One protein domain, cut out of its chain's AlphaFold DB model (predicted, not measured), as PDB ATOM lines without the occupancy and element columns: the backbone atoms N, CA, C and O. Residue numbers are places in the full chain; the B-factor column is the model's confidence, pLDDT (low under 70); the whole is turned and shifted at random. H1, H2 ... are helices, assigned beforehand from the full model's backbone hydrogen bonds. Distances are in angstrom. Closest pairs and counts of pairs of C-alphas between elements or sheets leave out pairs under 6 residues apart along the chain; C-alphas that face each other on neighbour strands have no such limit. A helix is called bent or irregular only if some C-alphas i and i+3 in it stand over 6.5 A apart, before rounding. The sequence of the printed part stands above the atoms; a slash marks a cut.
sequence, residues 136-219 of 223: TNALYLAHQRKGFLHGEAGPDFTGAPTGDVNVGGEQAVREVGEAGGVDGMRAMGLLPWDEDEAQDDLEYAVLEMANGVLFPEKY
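This is residues 136 to 219 of the 223 residues of an uncharacterized protein of Fusarium oxysporum f. sp. cubense (strain race 1) (UniProt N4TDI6). What shape is this? Three helices make an elongated triangle: H1 meets the last residues of H3, 210 to 214, with its residues 138 to 142, and the first residues of kinked H2, 169 to 173, with its residues 148 to 149, while H2 and H3 stay apart and long loops join H1 to H2 and H2 to H3. What makes it up? The 84 printed residues hold three named helices in the order H1, H2, H3 and no named strand; the class is all helix. How dense is it? It is only just compact, close to loose, with a radius of gyration of the C-alphas of 14.0 A, and spans 44 by 26 by 21 A.

What does the longest helix touch? H2, residues 169 to 187, touches H1, residues 136 to 149, with residues 169 to 173 alone; the closest C-alphas, of Leu 149 and Gly 169, are 4.1 A apart. They form a helical hairpin, a shallow tilt of 30 degrees, opposite ways, though H2's line is rough. Where is H3? H3, residues 201 to 214, touches H1 with residues 210 to 214 alone, the closest C-alphas being those of Ala 138 and Ala 210, 5.5 A apart; the tilt is steep, 38 degrees, the same way. H2 and H3 are apart. Are the backbones whole? Every O i to N i+4 pair is within hydrogen-bond range in H1 and H3, and 13 of 15 in H2.

Where is H2 irregular? It has a kink of 127 degrees near residue 180, and C-alphas 179 and 182 are 9.7 A apart; end to end it is 16.1 A. Where are the others? H1 runs 20.3 A from C-alpha 136 at (279.074, 280.661, 250.317), and H3 runs 19.7 A to C-alpha 214 at (270.305, 274.729, 245.627).

How far does it reach? The C-alphas farthest apart, of Asp 164 and Asp 201, are 44.5 A apart. Is it continuous? The printed part has no cut, and both links are long, residues 150 to 168 and 188 to 200. Where is confidence low? Residues 163 and 219 are under 70.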
ATOM      1  N   THR A 136     278.827 281.225 248.984       97.19
ATOM      2  CA  THR A 136     279.074 280.661 250.317       97.19
ATOM      3  C   THR A 136     277.777 280.470 251.101       97.19
ATOM      4  O   THR A 136     277.568 279.414 251.697       97.19
ATOM      5  N   ASN A 137     276.875 281.455 251.067       97.50
ATOM      6  CA  ASN A 137     275.607 281.359 251.788       97.50
ATOM      7  C   ASN A 137     274.629 280.381 251.123       97.50
ATOM      8  O   ASN A 137     273.875 279.728 251.834       97.50
ATOM      9  N   ALA A 138     274.664 280.210 249.797       97.88
ATOM     10  CA  ALA A 138     273.873 279.198 249.097       97.88
ATOM     11  C   ALA A 138     274.334 277.774 249.457       97.88
ATOM     12  O   ALA A 138     273.502 276.906 249.724       97.88
ATOM     13  N   LEU A 139     275.650 277.547 249.554       97.44
ATOM     14  CA  LEU A 139     276.215 276.273 250.017       97.44
ATOM     15  C   LEU A 139     275.795 275.963 251.461       97.44
ATOM     16  O   LEU A 139     275.371 274.848 251.763       97.44
ATOM     17  N   TYR A 140     275.854 276.965 252.344       97.38
ATOM     18  CA  TYR A 140     275.351 276.837 253.710       97.38
ATOM     19  C   TYR A 140     273.850 276.521 253.738       97.38
ATOM     20  O   TYR A 140     273.415 275.602 254.432       97.38
ATOM     21  N   LEU A 141     273.061 277.251 252.946       97.31
ATOM     22  CA  LEU A 141     271.613 277.103 252.865       97.31
ATOM     23  C   LEU A 141     271.207 275.709 252.374       97.31
ATOM     24  O   LEU A 141     270.251 275.147 252.898       97.31
ATOM     25  N   ALA A 142     271.957 275.102 251.449       96.69
ATOM     26  CA  ALA A 142     271.723 273.723 251.022       96.69
ATOM     27  C   ALA A 142     271.820 272.729 252.198       96.69
ATOM     28  O   ALA A 142     270.964 271.852 252.349       96.69
ATOM     29  N   HIS A 143     272.827 272.889 253.064       95.12
ATOM     30  CA  HIS A 143     272.996 272.064 254.265       95.12
ATOM     31  C   HIS A 143     271.936 272.375 255.328       95.12
ATOM     32  O   HIS A 143     271.343 271.451 255.886       95.12
ATOM     33  N   GLN A 144     271.651 273.657 255.570       95.12
ATOM     34  CA  GLN A 144     270.606 274.083 256.501       95.12
ATOM     35  C   GLN A 144     269.236 273.534 256.090       95.12
ATOM     36  O   GLN A 144     268.529 272.984 256.927       95.12
ATOM     37  N   ARG A 145     268.875 273.629 254.805       95.19
ATOM     38  CA  ARG A 145     267.625 273.089 254.252       95.19
ATOM     39  C   ARG A 145     267.509 271.593 254.505       95.19
ATOM     40  O   ARG A 145     266.447 271.123 254.903       95.19
ATOM     41  N   LYS A 146     268.593 270.840 254.290       92.62
ATOM     42  CA  LYS A 146     268.614 269.404 254.584       92.62
ATOM     43  C   LYS A 146     268.314 269.155 256.061       92.62
ATOM     44  O   LYS A 146     267.408 268.377 256.337       92.62
ATOM     45  N   GLY A 147     269.022 269.818 256.977       91.00
ATOM     46  CA  GLY A 147     268.785 269.657 258.415       91.00
ATOM     47  C   GLY A 147     267.349 270.023 258.804       91.00
ATOM     48  O   GLY A 147     266.652 269.223 259.420       91.00
ATOM     49  N   PHE A 148     266.859 271.165 258.315       91.75
ATOM     50  CA  PHE A 148     265.493 271.644 258.532       91.75
ATOM     51  C   PHE A 148     264.426 270.612 258.137       91.75
ATOM     52  O   PHE A 148     263.536 270.319 258.929       91.75
ATOM     53  N   LEU A 149     264.539 270.001 256.951       92.06
ATOM     54  CA  LEU A 149     263.579 268.995 256.473       92.06
ATOM     55  C   LEU A 149     263.608 267.680 257.269       92.06
ATOM     56  O   LEU A 149     262.625 266.939 257.248       92.06
ATOM     57  N   HIS A 150     264.714 267.392 257.960       89.62
ATOM     58  CA  HIS A 150     264.874 266.213 258.816       89.62
ATOM     59  C   HIS A 150     264.646 266.520 260.307       89.62
ATOM     60  O   HIS A 150     264.780 265.622 261.135       89.62
ATOM     61  N   GLY A 151     264.305 267.766 260.660       88.00
ATOM     62  CA  GLY A 151     264.182 268.197 262.054       88.00
ATOM     63  C   GLY A 151     265.516 268.219 262.811       88.00
ATOM     64  O   GLY A 151     265.525 268.165 264.037       88.00
ATOM     65  N   GLU A 152     266.642 268.272 262.098       88.19
ATOM     66  CA  GLU A 152     267.995 268.319 262.652       88.19
ATOM     67  C   GLU A 152     268.451 269.770 262.885       88.19
ATOM     68  O   GLU A 152     267.949 270.717 262.274       88.19
ATOM     69  N   ALA A 153     269.437 269.954 263.767       88.19
ATOM     70  CA  ALA A 153     270.057 271.257 263.986       88.19
ATOM     71  C   ALA A 153     270.772 271.771 262.720       88.19
ATOM     72  O   ALA A 153     271.234 270.997 261.879       88.19
ATOM     73  N   GLY A 154     270.902 273.098 262.608       88.75
ATOM     74  CA  GLY A 154     271.695 273.723 261.549       88.75
ATOM     75  C   GLY A 154     273.169 273.281 261.590       88.75
ATOM     76  O   GLY A 154     273.661 272.877 262.647       88.75
ATOM     77  N   PRO A 155     273.899 273.381 260.466       91.88
ATOM     78  CA  PRO A 155     275.233 272.790 260.321       91.88
ATOM     79  C   PRO A 155     276.266 273.309 261.341       91.88
ATOM     80  O   PRO A 155     277.106 272.531 261.794       91.88
ATOM     81  N   ASP A 156     276.165 274.566 261.787       93.12
ATOM     82  CA  ASP A 156     277.070 275.138 262.806       93.12
ATOM     83  C   ASP A 156     276.787 274.646 264.233       93.12
ATOM     84  O   ASP A 156     277.608 274.810 265.134       93.12
ATOM     85  N   PHE A 157     275.629 274.020 264.442       90.06
ATOM     86  CA  PHE A 157     275.177 273.473 265.720       90.06
ATOM     87  C   PHE A 157     275.072 271.946 265.659       90.06
ATOM     88  O   PHE A 157     274.282 271.342 266.384       90.06
ATOM     89  N   THR A 158     275.862 271.305 264.792       78.94
ATOM     90  CA  THR A 158     275.877 269.844 264.649       78.94
ATOM     91  C   THR A 158     276.088 269.173 266.013       78.94
ATOM     92  O   THR A 158     277.048 269.467 266.725       78.94
ATOM     93  N   GLY A 159     275.189 268.257 266.377       76.62
ATOM     94  CA  GLY A 159     275.216 267.556 267.666       76.62
ATOM     95  C   GLY A 159     274.531 268.296 268.822       76.62
ATOM     96  O   GLY A 159     274.452 267.743 269.919       76.62
ATOM     97  N   ALA A 160     274.007 269.507 268.600       79.31
ATOM     98  CA  ALA A 160     273.100 270.140 269.549       79.31
ATOM     99  C   ALA A 160     271.778 269.351 269.632       79.31
ATOM    100  O   ALA A 160     271.338 268.785 268.625       79.31
ATOM    101  N   PRO A 161     271.121 269.313 270.806       73.75
ATOM    102  CA  PRO A 161     269.783 268.751 270.922       73.75
ATOM    103  C   PRO A 161     268.832 269.451 269.952       73.75
ATOM    104  O   PRO A 161     268.803 270.681 269.873       73.75
ATOM    105  N   THR A 162     268.039 268.667 269.233       73.75
ATOM    106  CA  THR A 162     266.886 269.187 268.502       73.75
ATOM    107  C   THR A 162     265.823 269.619 269.511       73.75
ATOM    108  O   THR A 162     265.771 269.092 270.624       73.75
ATOM    109  N   GLY A 163     264.984 270.590 269.146       69.50
ATOM    110  CA  GLY A 163     263.872 270.997 270.006       69.50
ATOM    111  C   GLY A 163     262.908 269.839 270.294       69.50
ATOM    112  O   GLY A 163     262.873 268.846 269.566       69.50
ATOM    113  N   ASP A 164     262.078 269.993 271.326       70.94
ATOM    114  CA  ASP A 164     261.095 268.976 271.745       70.94
ATOM    115  C   ASP A 164     259.952 268.770 270.729       70.94
ATOM    116  O   ASP A 164     259.109 267.885 270.890       70.94
ATOM    117  N   VAL A 165     259.903 269.596 269.680       71.19
ATOM    118  CA  VAL A 165     258.890 269.550 268.625       71.19
ATOM    119  C   VAL A 165     259.476 268.856 267.402       71.19
ATOM    120  O   VAL A 165     260.346 269.395 266.724       71.19
ATOM    121  N   ASN A 166     258.966 267.662 267.100       74.94
ATOM    122  CA  ASN A 166     259.296 266.958 265.869       74.94
ATOM    123  C   ASN A 166     258.320 267.385 264.764       74.94
ATOM    124  O   ASN A 166     257.153 266.992 264.775       74.94
ATOM    125  N   VAL A 167     258.800 268.217 263.841       76.75
ATOM    126  CA  VAL A 167     258.050 268.644 262.657       76.75
ATOM    127  C   VAL A 167     258.579 267.864 261.457       76.75
ATOM    128  O   VAL A 167     259.752 267.973 261.110       76.75
ATOM    129  N   GLY A 168     257.722 267.068 260.816       86.12
ATOM    130  CA  GLY A 168     258.092 266.372 259.581       86.12
ATOM    131  C   GLY A 168     258.308 267.351 258.423       86.12
ATOM    132  O   GLY A 168     257.636 268.381 258.355       86.12
ATOM    133  N   GLY A 169     259.191 267.016 257.478       89.00
ATOM    134  CA  GLY A 169     259.580 267.914 256.382       89.00
ATOM    135  C   GLY A 169     258.411 268.511 255.585       89.00
ATOM    136  O   GLY A 169     258.422 269.701 255.292       89.00
ATOM    137  N   GLU A 170     257.356 267.739 255.299       92.62
ATOM    138  CA  GLU A 170     256.163 268.256 254.601       92.62
ATOM    139  C   GLU A 170     255.429 269.340 255.403       92.62
ATOM    140  O   GLU A 170     255.009 270.358 254.850       92.62
ATOM    141  N   GLN A 171     255.290 269.136 256.717       93.06
ATOM    142  CA  GLN A 171     254.691 270.127 257.605       93.06
ATOM    143  C   GLN A 171     255.577 271.373 257.691       93.06
ATOM    144  O   GLN A 171     255.060 272.481 257.594       93.06
ATOM    145  N   ALA A 172     256.895 271.193 257.794       91.31
ATOM    146  CA  ALA A 172     257.855 272.287 257.862       91.31
ATOM    147  C   ALA A 172     257.794 273.184 256.609       91.31
ATOM    148  O   ALA A 172     257.750 274.408 256.716       91.31
ATOM    149  N   VAL A 173     257.711 272.585 255.414       96.00
ATOM    150  CA  VAL A 173     257.535 273.318 254.146       96.00
ATOM    151  C   VAL A 173     256.222 274.099 254.131       96.00
ATOM    152  O   VAL A 173     256.213 275.268 253.739       96.00
ATOM    153  N   ARG A 174     255.119 273.477 254.569       96.31
ATOM    154  CA  ARG A 174     253.811 274.138 254.635       96.31
ATOM    155  C   ARG A 174     253.841 275.347 255.568       96.31
ATOM    156  O   ARG A 174     253.389 276.412 255.170       96.31
ATOM    157  N   GLU A 175     254.400 275.200 256.766       95.12
ATOM    158  CA  GLU A 175     254.475 276.280 257.758       95.12
ATOM    159  C   GLU A 175     255.328 277.460 257.268       95.12
ATOM    160  O   GLU A 175     254.936 278.611 257.448       95.12
ATOM    161  N   VAL A 176     256.445 277.200 256.574       96.38
ATOM    162  CA  VAL A 176     257.235 278.266 255.929       96.38
ATOM    163  C   VAL A 176     256.415 278.982 254.856       96.38
ATOM    164  O   VAL A 176     256.433 280.212 254.797       96.38
ATOM    165  N   GLY A 177     255.677 278.238 254.031       97.38
ATOM    166  CA  GLY A 177     254.802 278.815 253.009       97.38
ATOM    167  C   GLY A 177     253.672 279.666 253.601       97.38
ATOM    168  O   GLY A 177     253.403 280.753 253.098       97.38
ATOM    169  N   GLU A 178     253.045 279.212 254.688       97.44
ATOM    170  CA  GLU A 178     251.982 279.943 255.391       97.44
ATOM    171  C   GLU A 178     252.500 281.215 256.078       97.44
ATOM    172  O   GLU A 178     251.822 282.242 256.052       97.44
ATOM    173  N   ALA A 179     253.696 281.167 256.673       96.00
ATOM    174  CA  ALA A 179     254.261 282.288 257.422       96.00
ATOM    175  C   ALA A 179     254.970 283.327 256.539       96.00
ATOM    176  O   ALA A 179     254.853 284.526 256.786       96.00
ATOM    177  N   GLY A 180     255.734 282.877 255.540       96.06
ATOM    178  CA  GLY A 180     256.637 283.722 254.752       96.06
ATOM    179  C   GLY A 180     256.335 283.785 253.255       96.06
ATOM    180  O   GLY A 180     256.991 284.546 252.546       96.06
ATOM    181  N   GLY A 181     255.376 283.001 252.753       97.94
ATOM    182  CA  GLY A 181     255.036 282.969 251.330       97.94
ATOM    183  C   GLY A 181     256.220 282.592 250.434       97.94
ATOM    184  O   GLY A 181     257.118 281.847 250.830       97.94
ATOM    185  N   VAL A 182     256.222 283.121 249.208       97.19
ATOM    186  CA  VAL A 182     257.260 282.856 248.194       97.19
ATOM    187  C   VAL A 182     258.648 283.273 248.687       97.19
ATOM    188  O   VAL A 182     259.589 282.485 248.586       97.19
ATOM    189  N   ASP A 183     258.769 284.459 249.283       96.38
ATOM    190  CA  ASP A 183     260.052 284.985 249.757       96.38
ATOM    191  C   ASP A 183     260.615 284.159 250.917       96.38
ATOM    192  O   ASP A 183     261.802 283.837 250.931       96.38
ATOM    193  N   GLY A 184     259.762 283.735 251.856       96.81
ATOM    194  CA  GLY A 184     260.159 282.834 252.938       96.81
ATOM    195  C   GLY A 184     260.625 281.474 252.419       96.81
ATOM    196  O   GLY A 184     261.643 280.946 252.868       96.81
ATOM    197  N   MET A 185     259.928 280.921 251.423       97.88
ATOM    198  CA  MET A 185     260.337 279.666 250.796       97.88
ATOM    199  C   MET A 185     261.673 279.794 250.053       97.88
ATOM    200  O   MET A 185     262.512 278.900 250.178       97.88
ATOM    201  N   ARG A 186     261.912 280.898 249.333       97.12
ATOM    202  CA  ARG A 186     263.200 281.193 248.673       97.12
ATOM    203  C   ARG A 186     264.329 281.381 249.687       97.12
ATOM    204  O   ARG A 186     265.381 280.757 249.554       97.12
ATOM    205  N   ALA A 187     264.092 282.148 250.750       96.56
ATOM    206  CA  ALA A 187     265.056 282.372 251.830       96.56
ATOM    207  C   ALA A 187     265.452 281.075 252.563       96.56
ATOM    208  O   ALA A 187     266.582 280.948 253.026       96.56
ATOM    209  N   MET A 188     264.546 280.092 252.623       96.56
ATOM    210  CA  MET A 188     264.798 278.755 253.181       96.56
ATOM    211  C   MET A 188     265.335 277.745 252.150       96.56
ATOM    212  O   MET A 188     265.526 276.571 252.475       96.56
ATOM    213  N   GLY A 189     265.578 278.167 250.905       96.75
ATOM    214  CA  GLY A 189     266.051 277.302 249.821       96.75
ATOM    215  C   GLY A 189     265.033 276.240 249.392       96.75
ATOM    216  O   GLY A 189     265.407 275.250 248.769       96.75
ATOM    217  N   LEU A 190     263.756 276.396 249.744       97.25
ATOM    218  CA  LEU A 190     262.672 275.464 249.411       97.25
ATOM    219  C   LEU A 190     262.060 275.744 248.037       97.25
ATOM    220  O   LEU A 190     261.404 274.877 247.464       97.25
ATOM    221  N   LEU A 191     262.283 276.948 247.513       96.75
ATOM    222  CA  LEU A 191     261.857 277.376 246.191       96.75
ATOM    223  C   LEU A 191     263.035 278.064 245.477       96.75
ATOM    224  O   LEU A 191     263.773 278.801 246.133       96.75
ATOM    225  N   PRO A 192     263.236 277.831 244.169       96.81
ATOM    226  CA  PRO A 192     264.203 278.578 243.371       96.81
ATOM    227  C   PRO A 192     263.874 280.069 243.331       96.81
ATOM    228  O   PRO A 192     262.708 280.483 243.395       96.81
ATOM    229  N   TRP A 193     264.921 280.865 243.171       96.00
ATOM    230  CA  TRP A 193     264.799 282.262 242.785       96.00
ATOM    231  C   TRP A 193     264.318 282.347 241.336       96.00
ATOM    232  O   TRP A 193     264.665 281.486 240.526       96.00
ATOM    233  N   ASP A 194     263.496 283.350 241.030       95.38
ATOM    234  CA  ASP A 194     263.134 283.654 239.646       95.38
ATOM    235  C   ASP A 194     264.188 284.603 239.078       95.38
ATOM    236  O   ASP A 194     264.357 285.717 239.565       95.38
ATOM    237  N   GLU A 195     264.952 284.118 238.107       95.12
ATOM    238  CA  GLU A 195     266.054 284.869 237.511       95.12
ATOM    239  C   GLU A 195     265.546 286.035 236.653       95.12
ATOM    240  O   GLU A 195     266.232 287.049 236.537       95.12
ATOM    241  N   ASP A 196     264.320 285.939 236.128       95.00
ATOM    242  CA  ASP A 196     263.686 287.004 235.346       95.00
ATOM    243  C   ASP A 196     263.277 288.204 236.227       95.00
ATOM    244  O   ASP A 196     263.015 289.294 235.714       95.00
ATOM    245  N   GLU A 197     263.238 288.031 237.556       94.19
ATOM    246  CA  GLU A 197     263.001 289.112 238.524       94.19
ATOM    247  C   GLU A 197     264.273 289.925 238.841       94.19
ATOM    248  O   GLU A 197     264.186 290.928 239.554       94.19
ATOM    249  N   ALA A 198     265.443 289.528 238.319       96.12
ATOM    250  CA  ALA A 198     266.705 290.225 238.554       96.12
ATOM    251  C   ALA A 198     266.698 291.665 238.006       96.12
ATOM    252  O   ALA A 198     266.234 291.941 236.899       96.12
ATOM    253  N   GLN A 199     267.267 292.597 238.772       96.38
ATOM    254  CA  GLN A 199     267.363 294.011 238.401       96.38
ATOM    255  C   GLN A 199     268.477 294.286 237.389       96.38
ATOM    256  O   GLN A 199     268.380 295.241 236.612       96.38
ATOM    257  N   ASP A 200     269.542 293.483 237.413       97.50
ATOM    258  CA  ASP A 200     270.690 293.602 236.524       97.50
ATOM    259  C   ASP A 200     271.395 292.252 236.295       97.50
ATOM    260  O   ASP A 200     271.085 291.238 236.924       97.50
ATOM    261  N   ASP A 201     272.372 292.253 235.383       97.50
ATOM    262  CA  ASP A 201     273.151 291.064 235.021       97.50
ATOM    263  C   ASP A 201     273.943 290.482 236.211       97.50
ATOM    264  O   ASP A 201     274.267 289.293 236.220       97.50
ATOM    265  N   LEU A 202     274.286 291.303 237.215       96.69
ATOM    266  CA  LEU A 202     275.020 290.844 238.394       96.69
ATOM    267  C   LEU A 202     274.094 290.091 239.346       96.69
ATOM    268  O   LEU A 202     274.477 289.035 239.849       96.69
ATOM    269  N   GLU A 203     272.892 290.609 239.587       96.44
ATOM    270  CA  GLU A 203     271.872 289.911 240.361       96.44
ATOM    271  C   GLU A 203     271.462 288.620 239.655       96.44
ATOM    272  O   GLU A 203     271.483 287.571 240.297       96.44
ATOM    273  N   TYR A 204     271.223 288.657 238.338       97.62
ATOM    274  CA  TYR A 204     270.915 287.467 237.539       97.62
ATOM    275  C   TYR A 204     271.960 286.367 237.754       97.62
ATOM    276  O   TYR A 204     271.620 285.250 238.141       97.62
ATOM    277  N   ALA A 205     273.250 286.697 237.610       97.19
ATOM    278  CA  ALA A 205     274.337 285.740 237.807       97.19
ATOM    279  C   ALA A 205     274.388 285.170 239.239       97.19
ATOM    280  O   ALA A 205     274.770 284.015 239.438       97.19
ATOM    281  N   VAL A 206     274.011 285.956 240.255       97.12
ATOM    282  CA  VAL A 206     273.919 285.477 241.644       97.12
ATOM    283  C   VAL A 206     272.723 284.541 241.828       97.12
ATOM    284  O   VAL A 206     272.875 283.521 242.505       97.12
ATOM    285  N   LEU A 207     271.566 284.852 241.236       97.25
ATOM    286  CA  LEU A 207     270.374 284.002 241.292       97.25
ATOM    287  C   LEU A 207     270.609 282.673 240.560       97.25
ATOM    288  O   LEU A 207     270.367 281.618 241.147       97.25
ATOM    289  N   GLU A 208     271.167 282.716 239.348       96.62
ATOM    290  CA  GLU A 208     271.529 281.537 238.549       96.62
ATOM    291  C   GLU A 208     272.515 280.643 239.311       96.62
ATOM    292  O   GLU A 208     272.280 279.448 239.501       96.62
ATOM    293  N   MET A 209     273.594 281.226 239.844       96.81
ATOM    294  CA  MET A 209     274.578 280.492 240.643       96.81
ATOM    295  C   MET A 209     273.939 279.856 241.883       96.81
ATOM    296  O   MET A 209     274.188 278.684 242.180       96.81
ATOM    297  N   ALA A 210     273.106 280.600 242.613       97.25
ATOM    298  CA  ALA A 210     272.450 280.086 243.807       97.25
ATOM    299  C   ALA A 210     271.479 278.950 243.478       97.25
ATOM    300  O   ALA A 210     271.451 277.945 244.189       97.25
ATOM    301  N   ASN A 211     270.714 279.080 242.397       97.25
ATOM    302  CA  ASN A 211     269.821 278.038 241.924       97.25
ATOM    303  C   ASN A 211     270.601 276.796 241.467       97.25
ATOM    304  O   ASN A 211     270.186 275.687 241.797       97.25
ATOM    305  N   GLY A 212     271.754 276.955 240.811       96.62
ATOM    306  CA  GLY A 212     272.649 275.845 240.469       96.62
ATOM    307  C   GLY A 212     273.181 275.094 241.695       96.62
ATOM    308  O   GLY A 212     273.323 273.875 241.664       96.62
ATOM    309  N   VAL A 213     273.416 275.797 242.810       96.69
ATOM    310  CA  VAL A 213     273.803 275.182 244.093       96.69
ATOM    311  C   VAL A 213     272.618 274.506 244.792       96.69
ATOM    312  O   VAL A 213     272.756 273.412 245.339       96.69
ATOM    313  N   LEU A 214     271.456 275.162 244.828       96.56
ATOM    314  CA  LEU A 214     270.305 274.729 245.627       96.56
ATOM    315  C   LEU A 214     269.422 273.702 244.906       96.56
ATOM    316  O   LEU A 214     268.749 272.912 245.573       96.56
ATOM    317  N   PHE A 215     269.399 273.716 243.578       95.81
ATOM    318  CA  PHE A 215     268.530 272.901 242.727       95.81
ATOM    319  C   PHE A 215     269.302 272.370 241.505       95.81
ATOM    320  O   PHE A 215     268.890 272.625 240.370       95.81
ATOM    321  N   PRO A 216     270.415 271.636 241.705       91.75
ATOM    322  CA  PRO A 216     271.303 271.205 240.620       91.75
ATOM    323  C   PRO A 216     270.578 270.374 239.553       91.75
ATOM    324  O   PRO A 216     270.828 270.547 238.367       91.75
ATOM    325  N   GLU A 217     269.577 269.581 239.943       88.25
ATOM    326  CA  GLU A 217     268.716 268.825 239.019       88.25
ATOM    327  C   GLU A 217     268.010 269.686 237.951       88.25
ATOM    328  O   GLU A 217     267.636 269.164 236.902       88.25
ATOM    329  N   LYS A 218     267.819 270.992 238.183       76.31
ATOM    330  CA  LYS A 218     267.295 271.909 237.157       76.31
ATOM    331  C   LYS A 218     268.331 272.282 236.094       76.31
ATOM    332  O   LYS A 218     267.937 272.636 234.987       76.31
ATOM    333  N   TYR A 219     269.615 272.199 236.430       68.81
ATOM    334  CA  TYR A 219     270.748 272.583 235.584       68.81
ATOM    335  C   TYR A 219     271.491 271.371 235.007       68.81
ATOM    336  O   TYR A 219     272.196 271.510 234.014       68.81
TER     337      TYR A 219